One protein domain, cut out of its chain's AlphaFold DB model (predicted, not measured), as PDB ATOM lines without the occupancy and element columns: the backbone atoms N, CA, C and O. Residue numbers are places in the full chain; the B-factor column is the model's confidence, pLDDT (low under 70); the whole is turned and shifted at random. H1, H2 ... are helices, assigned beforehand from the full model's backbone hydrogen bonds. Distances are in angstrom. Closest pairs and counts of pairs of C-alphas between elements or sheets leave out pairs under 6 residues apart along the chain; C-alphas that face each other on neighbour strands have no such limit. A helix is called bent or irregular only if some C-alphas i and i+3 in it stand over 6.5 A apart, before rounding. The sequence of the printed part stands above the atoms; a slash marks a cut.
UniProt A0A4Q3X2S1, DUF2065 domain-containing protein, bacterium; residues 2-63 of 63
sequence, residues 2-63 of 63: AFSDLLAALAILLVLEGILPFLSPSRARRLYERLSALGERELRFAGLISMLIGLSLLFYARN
ATOM      1  N   ALA A   2     262.091 395.543 228.634       75.94
ATOM      2  CA  ALA A   2     260.990 396.499 228.411       75.94
ATOM      3  C   ALA A   2     259.567 395.895 228.296       75.94
ATOM      4  O   ALA A   2     258.614 396.471 228.810       75.94
ATOM      5  N   PHE A   3     259.408 394.730 227.654       83.06
ATOM      6  CA  PHE A   3     258.092 394.083 227.524       83.06
ATOM      7  C   PHE A   3     257.566 393.516 228.853       83.06
ATOM      8  O   PHE A   3     256.374 393.594 229.133       83.06
ATOM      9  N   SER A   4     258.459 392.983 229.689       86.25
ATOM     10  CA  SER A   4     258.115 392.476 231.022       86.25
ATOM     11  C   SER A   4     257.702 393.614 231.956       86.25
ATOM     12  O   SER A   4     256.731 393.469 232.689       86.25
ATOM     13  N   ASP A   5     258.381 394.760 231.872       86.81
ATOM     14  CA  ASP A   5     258.060 395.945 232.674       86.81
ATOM     15  C   ASP A   5     256.705 396.545 232.264       86.81
ATOM     16  O   ASP A   5     255.901 396.913 233.119       86.81
ATOM     17  N   LEU A   6     256.407 396.572 230.958       87.25
ATOM     18  CA  LEU A   6     255.097 396.980 230.442       87.25
ATOM     19  C   LEU A   6     253.980 396.050 230.938       87.25
ATOM     20  O   LEU A   6     252.939 396.526 231.386       87.25
ATOM     21  N   LEU A   7     254.203 394.734 230.883       92.56
ATOM     22  CA  LEU A   7     253.264 393.735 231.398       92.56
ATOM     23  C   LEU A   7     253.026 393.894 232.902       92.56
ATOM     24  O   LEU A   7     251.884 393.806 233.344       92.56
ATOM     25  N   ALA A   8     254.075 394.156 233.683       92.69
ATOM     26  CA  ALA A   8     253.953 394.386 235.119       92.69
ATOM     27  C   ALA A   8     253.156 395.666 235.424       92.69
ATOM     28  O   ALA A   8     252.246 395.638 236.254       92.69
ATOM     29  N   ALA A   9     253.435 396.765 234.716       90.31
ATOM     30  CA  ALA A   9     252.677 398.007 234.851       90.31
ATOM     31  C   ALA A   9     251.194 397.817 234.484       90.31
ATOM     32  O   ALA A   9     250.314 398.283 235.208       90.31
ATOM     33  N   LEU A  10     250.909 397.076 233.406       92.25
ATOM     34  CA  LEU A  10     249.545 396.740 232.995       92.25
ATOM     35  C   LEU A  10     248.838 395.852 234.031       92.25
ATOM     36  O   LEU A  10     247.672 396.080 234.342       92.25
ATOM     37  N   ALA A  11     249.535 394.863 234.596       94.81
ATOM     38  CA  ALA A  11     248.982 393.998 235.633       94.81
ATOM     39  C   ALA A  11     248.585 394.801 236.879       94.81
ATOM     40  O   ALA A  11     247.484 394.626 237.397       94.81
ATOM     41  N   ILE A  12     249.441 395.727 237.325       94.00
ATOM     42  CA  ILE A  12     249.135 396.616 238.454       94.00
ATOM     43  C   ILE A  12     247.940 397.514 238.123       94.00
ATOM     44  O   ILE A  12     247.037 397.635 238.950       94.00
ATOM     45  N   LEU A  13     247.892 398.097 236.921       93.00
ATOM     46  CA  LEU A  13     246.757 398.905 236.469       93.00
ATOM     47  C   LEU A  13     245.442 398.118 236.553       93.00
ATOM     48  O   LEU A  13     244.488 398.614 237.142       93.00
ATOM     49  N   LEU A  14     245.408 396.886 236.033       94.12
ATOM     50  CA  LEU A  14     244.217 396.029 236.053       94.12
ATOM     51  C   LEU A  14     243.796 395.632 237.470       94.12
ATOM     52  O   LEU A  14     242.604 395.628 237.779       94.12
ATOM     53  N   VAL A  15     244.753 395.317 238.346       95.50
ATOM     54  CA  VAL A  15     244.460 395.024 239.756       95.50
ATOM     55  C   VAL A  15     243.830 396.247 240.420       95.50
ATOM     56  O   VAL A  15     242.780 396.123 241.048       95.50
ATOM     57  N   LEU A  16     244.420 397.433 240.250       93.06
ATOM     58  CA  LEU A  16     243.892 398.672 240.825       93.06
ATOM     59  C   LEU A  16     242.510 399.027 240.265       93.06
ATOM     60  O   LEU A  16     241.617 399.385 241.035       93.06
ATOM     61  N   GLU A  17     242.313 398.887 238.955       91.38
ATOM     62  CA  GLU A  17     241.027 399.151 238.312       91.38
ATOM     63  C   GLU A  17     239.946 398.163 238.782       91.38
ATOM     64  O   GLU A  17     238.798 398.553 238.977       91.38
ATOM     65  N   GLY A  18     240.319 396.905 239.045       92.75
ATOM     66  CA  GLY A  18     239.427 395.847 239.523       92.75
ATOM     67  C   GLY A  18     239.065 395.922 241.012       92.75
ATOM     68  O   GLY A  18     237.994 395.452 241.401       92.75
ATOM     69  N   ILE A  19     239.895 396.545 241.858       95.50
ATOM     70  CA  ILE A  19     239.642 396.644 243.310       95.50
ATOM     71  C   ILE A  19     238.327 397.379 243.604       95.50
ATOM     72  O   ILE A  19     237.525 396.909 244.414       95.50
ATOM     73  N   LEU A  20     238.082 398.527 242.962       91.12
ATOM     74  CA  LEU A  20     236.875 399.326 243.199       91.12
ATOM     75  C   LEU A  20     235.570 398.580 242.837       91.12
ATOM     76  O   LEU A  20     234.683 398.524 243.697       91.12
ATOM     77  N   PRO A  21     235.408 398.005 241.627       90.50
ATOM     78  CA  PRO A  21     234.213 397.246 241.275       90.50
ATOM     79  C   PRO A  21     234.067 395.960 242.097       90.50
ATOM     80  O   PRO A  21     232.936 395.598 242.414       90.50
ATOM     81  N   PHE A  22     235.169 395.311 242.496       94.44
ATOM     82  CA  PHE A  22     235.128 394.102 243.324       94.44
ATOM     83  C   PHE A  22     234.683 394.389 244.765       94.44
ATOM     84  O   PHE A  22     233.782 393.730 245.279       94.44
ATOM     85  N   LEU A  23     235.271 395.398 245.419       95.00
ATOM     86  CA  LEU A  23     234.934 395.745 246.804       95.00
ATOM     87  C   LEU A  23     233.583 396.452 246.925       95.00
ATOM     88  O   LEU A  23     232.894 396.325 247.937       95.00
ATOM     89  N   SER A  24     233.221 397.285 245.946       94.00
ATOM     90  CA  SER A  24     232.018 398.105 246.038       94.00
ATOM     91  C   SER A  24     231.429 398.432 244.663       94.00
ATOM     92  O   SER A  24     231.571 399.560 244.173       94.00
ATOM     93  N   PRO A  25     230.670 397.498 244.066       91.00
ATOM     94  CA  PRO A  25     230.082 397.688 242.740       91.00
ATOM     95  C   PRO A  25     229.153 398.909 242.684       91.00
ATOM     96  O   PRO A  25     229.140 399.646 241.698       91.00
ATOM     97  N   SER A  26     228.439 399.213 243.772       94.31
ATOM     98  CA  SER A  26     227.578 400.399 243.858       94.31
ATOM     99  C   SER A  26     228.364 401.715 243.810       94.31
ATOM    100  O   SER A  26     227.851 402.713 243.309       94.31
ATOM    101  N   ARG A  27     229.599 401.754 244.338       93.00
ATOM    102  CA  ARG A  27     230.471 402.937 244.233       93.00
ATOM    103  C   ARG A  27     231.031 403.077 242.823       93.00
ATOM    104  O   ARG A  27     230.998 404.185 242.300       93.00
ATOM    105  N   ALA A  28     231.472 401.974 242.218       93.62
ATOM    106  CA  ALA A  28     231.936 401.963 240.833       93.62
ATOM    107  C   ALA A  28     230.841 402.475 239.885       93.62
ATOM    108  O   ALA A  28     231.062 403.428 239.143       93.62
ATOM    109  N   ARG A  29     229.615 401.950 240.004       93.31
ATOM    110  CA  ARG A  29     228.466 402.391 239.201       93.31
ATOM    111  C   ARG A  29     228.186 403.890 239.332       93.31
ATOM    112  O   ARG A  29     228.073 404.568 238.319       93.31
ATOM    113  N   ARG A  30     228.161 404.428 240.558       94.75
ATOM    114  CA  ARG A  30     227.985 405.876 240.780       94.75
ATOM    115  C   ARG A  30     229.114 406.715 240.184       94.75
ATOM    116  O   ARG A  30     228.868 407.838 239.757       94.75
ATOM    117  N   LEU A  31     230.350 406.215 240.194       91.38
ATOM    118  CA  LEU A  31     231.478 406.905 239.571       91.38
ATOM    119  C   LEU A  31     231.297 406.957 238.051       91.38
ATOM    120  O   LEU A  31     231.407 408.035 237.477       91.38
ATOM    121  N   TYR A  32     230.948 405.834 237.422       91.38
ATOM    122  CA  TYR A  32     230.670 405.792 235.987       91.38
ATOM    123  C   TYR A  32     229.484 406.676 235.599       91.38
ATOM    124  O   TYR A  32     229.580 407.404 234.619       91.38
ATOM    125  N   GLU A  33     228.411 406.698 236.394       94.44
ATOM    126  CA  GLU A  33     227.268 407.596 236.178       94.44
ATOM    127  C   GLU A  33     227.700 409.070 236.219       94.44
ATOM    128  O   GLU A  33     227.353 409.842 235.327       94.44
ATOM    129  N   ARG A  34     228.540 409.459 237.187       91.62
ATOM    130  CA  ARG A  34     229.102 410.820 237.255       91.62
ATOM    131  C   ARG A  34     229.984 411.145 236.057       91.62
ATOM    132  O   ARG A  34     229.874 412.239 235.525       91.62
ATOM    133  N   LEU A  35     230.830 410.210 235.630       91.19
ATOM    134  CA  LEU A  35     231.683 410.390 234.452       91.19
ATOM    135  C   LEU A  35     230.855 410.505 233.169       91.19
ATOM    136  O   LEU A  35     231.178 411.326 232.320       91.19
ATOM    137  N   SER A  36     229.769 409.738 233.050       91.19
ATOM    138  CA  SER A  36     228.845 409.812 231.911       91.19
ATOM    139  C   SER A  36     228.006 411.090 231.888       91.19
ATOM    140  O   SER A  36     227.527 411.484 230.831       91.19
ATOM    141  N   ALA A  37     227.833 411.743 233.042       93.56
ATOM    142  CA  ALA A  37     227.153 413.028 233.148       93.56
ATOM    143  C   ALA A  37     228.051 414.215 232.750       93.56
ATOM    144  O   ALA A  37     227.536 415.311 232.534       93.56
ATOM    145  N   LEU A  38     229.374 414.017 232.654       91.50
ATOM    146  CA  LEU A  38     230.293 415.031 232.137       91.50
ATOM    147  C   LEU A  38     230.140 415.153 230.619       91.50
ATOM    148  O   LEU A  38     229.988 414.159 229.910       91.50
ATOM    149  N   GLY A  39     230.238 416.378 230.103       93.31
ATOM    150  CA  GLY A  39     230.261 416.596 228.657       93.31
ATOM    151  C   GLY A  39     231.527 416.008 228.019       93.31
ATOM    152  O   GLY A  39     232.586 415.956 228.647       93.31
ATOM    153  N   GLU A  40     231.463 415.638 226.734       92.56
ATOM    154  CA  GLU A  40     232.601 415.036 226.012       92.56
ATOM    155  C   GLU A  40     233.892 415.860 226.119       92.56
ATOM    156  O   GLU A  40     234.992 415.317 226.234       92.56
ATOM    157  N   ARG A  41     233.770 417.193 226.103       93.75
ATOM    158  CA  ARG A  41     234.916 418.100 226.207       93.75
ATOM    159  C   ARG A  41     235.576 418.042 227.583       93.75
ATOM    160  O   ARG A  41     236.802 418.034 227.655       93.75
ATOM    161  N   GLU A  42     234.782 417.985 228.647       93.62
ATOM    162  CA  GLU A  42     235.288 417.898 230.018       93.62
ATOM    163  C   GLU A  42     235.945 416.546 230.267       93.62
ATOM    164  O   GLU A  42     237.057 416.497 230.789       93.62
ATOM    165  N   LEU A  43     235.319 415.460 229.803       93.56
ATOM    166  CA  LEU A  43     235.876 414.117 229.931       93.56
ATOM    167  C   LEU A  43     237.227 413.996 229.209       93.56
ATOM    168  O   LEU A  43     238.187 413.456 229.761       93.56
ATOM    169  N   ARG A  44     237.342 414.566 228.002       93.62
ATOM    170  CA  ARG A  44     238.611 414.619 227.257       93.62
ATOM    171  C   ARG A  44     239.671 415.449 227.971       93.62
ATOM    172  O   ARG A  44     240.832 415.053 227.984       93.62
ATOM    173  N   PHE A  45     239.295 416.584 228.555       95.81
ATOM    174  CA  PHE A  45     240.241 417.451 229.256       95.81
ATOM    175  C   PHE A  45     240.725 416.823 230.568       95.81
ATOM    176  O   PHE A  45     241.924 416.816 230.837       95.81
ATOM    177  N   ALA A  46     239.821 416.210 231.336       92.88
ATOM    178  CA  ALA A  46     240.164 415.435 232.525       92.88
ATOM    179  C   ALA A  46     241.104 414.267 232.182       92.88
ATOM    180  O   ALA A  46     242.113 414.061 232.860       92.88
ATOM    181  N   GLY A  47     240.825 413.552 231.086       92.75
ATOM    182  CA  GLY A  47     241.704 412.509 230.560       92.75
ATOM    183  C   GLY A  47     243.087 413.037 230.172       92.75
ATOM    184  O   GLY A  47     244.093 412.441 230.549       92.75
ATOM    185  N   LEU A  48     243.156 414.185 229.490       96.31
ATOM    186  CA  LEU A  48     244.421 414.810 229.100       96.31
ATOM    187  C   LEU A  48     245.261 415.213 230.320       96.31
ATOM    188  O   LEU A  48     246.451 414.913 230.362       96.31
ATOM    189  N   ILE A  49     244.647 415.847 231.322       96.31
ATOM    190  CA  ILE A  49     245.333 416.204 232.573       96.31
ATOM    191  C   ILE A  49     245.870 414.942 233.256       96.31
ATOM    192  O   ILE A  49     247.037 414.910 233.641       96.31
ATOM    193  N   SER A  50     245.053 413.890 233.360       93.38
ATOM    194  CA  SER A  50     245.464 412.610 233.947       93.38
ATOM    195  C   SER A  50     246.662 411.996 233.210       93.38
ATOM    196  O   SER A  50     247.644 411.603 233.842       93.38
ATOM    197  N   MET A  51     246.642 411.999 231.872       94.56
ATOM    198  CA  MET A  51     247.765 411.523 231.055       94.56
ATOM    199  C   MET A  51     249.040 412.340 231.284       94.56
ATOM    200  O   MET A  51     250.112 411.757 231.434       94.56
ATOM    201  N   LEU A  52     248.948 413.674 231.341       97.25
ATOM    202  CA  LEU A  52     250.105 414.548 231.571       97.25
ATOM    203  C   LEU A  52     250.716 414.345 232.962       97.25
ATOM    204  O   LEU A  52     251.942 414.299 233.091       97.25
ATOM    205  N   ILE A  53     249.880 414.181 233.989       96.06
ATOM    206  CA  ILE A  53     250.334 413.853 235.345       96.06
ATOM    207  C   ILE A  53     251.035 412.491 235.342       96.06
ATOM    208  O   ILE A  53     252.153 412.383 235.842       96.06
ATOM    209  N   GLY A  54     250.422 411.469 234.735       90.88
ATOM    210  CA  GLY A  54     251.011 410.134 234.628       90.88
ATOM    211  C   GLY A  54     252.358 410.139 233.903       90.88
ATOM    212  O   GLY A  54     253.311 409.523 234.374       90.88
ATOM    213  N   LEU A  55     252.472 410.891 232.806       93.19
ATOM    214  CA  LEU A  55     253.719 411.030 232.055       93.19
ATOM    215  C   LEU A  55     254.800 411.759 232.863       93.19
ATOM    216  O   LEU A  55     255.956 411.343 232.851       93.19
ATOM    217  N   SER A  56     254.423 412.809 233.595       93.75
ATOM    218  CA  SER A  56     255.342 413.561 234.456       93.75
ATOM    219  C   SER A  56     255.872 412.694 235.600       93.75
ATOM    220  O   SER A  56     257.073 412.687 235.861       93.75
ATOM    221  N   LEU A  57     255.000 411.910 236.243       90.75
ATOM    222  CA  LEU A  57     255.386 410.945 237.275       90.75
ATOM    223  C   LEU A  57     256.281 409.838 236.718       90.75
ATOM    224  O   LEU A  57     257.268 409.489 237.352       90.75
ATOM    225  N   LEU A  58     255.967 409.307 235.534       88.06
ATOM    226  CA  LEU A  58     256.790 408.292 234.880       88.06
ATOM    227  C   LEU A  58     258.185 408.833 234.544       88.06
ATOM    228  O   LEU A  58     259.174 408.135 234.751       88.06
ATOM    229  N   PHE A  59     258.263 410.069 234.044       91.25
ATOM    230  CA  PHE A  59     259.534 410.731 233.762       91.25
ATOM    231  C   PHE A  59     260.348 410.924 235.044       91.25
ATOM    232  O   PHE A  59     261.518 410.562 235.070       91.25
ATOM    233  N   TYR A  60     259.717 411.404 236.119       92.19
ATOM    234  CA  TYR A  60     260.375 411.578 237.416       92.19
ATOM    235  C   TYR A  60     260.825 410.250 238.039       92.19
ATOM    236  O   TYR A  60     261.924 410.160 238.562       92.19
ATOM    237  N   ALA A  61     260.004 409.201 237.975       84.88
ATOM    238  CA  ALA A  61     260.336 407.898 238.547       84.88
ATOM    239  C   ALA A  61     261.446 407.163 237.779       84.88
ATOM    240  O   ALA A  61     262.079 406.262 238.329       84.88
ATOM    241  N   ARG A  62     261.652 407.505 236.500       80.12
ATOM    242  CA  ARG A  62     262.661 406.881 235.634       80.12
ATOM    243  C   ARG A  62     263.955 407.697 235.499       80.12
ATOM    244  O   ARG A  62     264.931 407.153 234.984       80.12
ATOM    245  N   ASN A  63     263.959 408.960 235.914       71.06
ATOM    246  CA  ASN A  63     265.123 409.845 235.889       71.06
ATOM    247  C   ASN A  63     265.861 409.825 237.228       71.06
ATOM    248  O   ASN A  63     267.057 409.471 237.228       71.06
TER     249      ASN A  63
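What this domain is: This is residues 2 to 63 of the 63 residues of the protein "DUF2065 domain-containing protein" of bacterium (UniProt A0A4Q3X2S1). Three helices make an open U: the long helices H1 and H3 are its two arms, and the shorter H2 is the base that joins them, with a corner at each end. The middle of the U is empty, for H1 and H3 are apart, and they stand askew to each other rather than side by side; residues 2 to 16 of H1 and residues 47 to 62 of H3 stick out free from the corners. The printed part has 62 residues, with three named helices in the order H1, H2, H3 and no named strand, and its class is all helix. It is loose, with a radius of gyration of the C-alphas of 14.6 A, and the C-alphas span 37 by 29 by 16 A.

How they stand to each other: The printed part begins with H1, residues 2 to 23. A tight link of one residue, Ser 24, leads to H2, residues 25 to 37. H1 and H2 touch only at the corner by their link, with residues 20 to 21 of H1 and residues 27 to 29 of H2; their closest C-alphas are those of Pro 21 and Ala 28, 5.3 A apart. The lines of H1 and H2 are about perpendicular, at 76 degrees. A tight link of two residues, Leu 38 and Gly 39, leads on to H3, residues 40 to 62. H2 and H3 are close but not clearly touching, the closest C-alphas being those of Leu 35 and Leu 43, 7.2 A apart. They run opposite ways at a steep tilt of 63 degrees. H1 and H3 are apart, and H3 touches no helix. In H2 and H3 every O i to N i+4 pair is within hydrogen-bond range; in H1 16 of 18 are.

Where its parts are: H1 starts at C-alpha 2, at (260.990, 396.499, 228.411), and measures 31.9 A to C-alpha 23. It is neither bent nor irregular, but only just: C-alphas 17 and 20 are 6.4 A apart. H2, 13 residues, starts at C-alpha 25, at (230.082, 397.688, 242.740), and measures 18.3 A to C-alpha 37. H3, the longest helix with 23 residues, measures 32.6 A from C-alpha 40 to C-alpha 62, at (262.661, 406.881, 235.634).

The domain as a whole: The two C-alphas farthest apart are those of Ser 26 and Asn 63, at 39.5 A. The first and last printed C-alphas, those of Ala 2 and Asn 63, are 15.8 A apart, and Asn 63 is the chain's last residue. The printed part has no cut, and both links are tight. The mean pLDDT of the printed part is 91.7, and no printed residue is under 70.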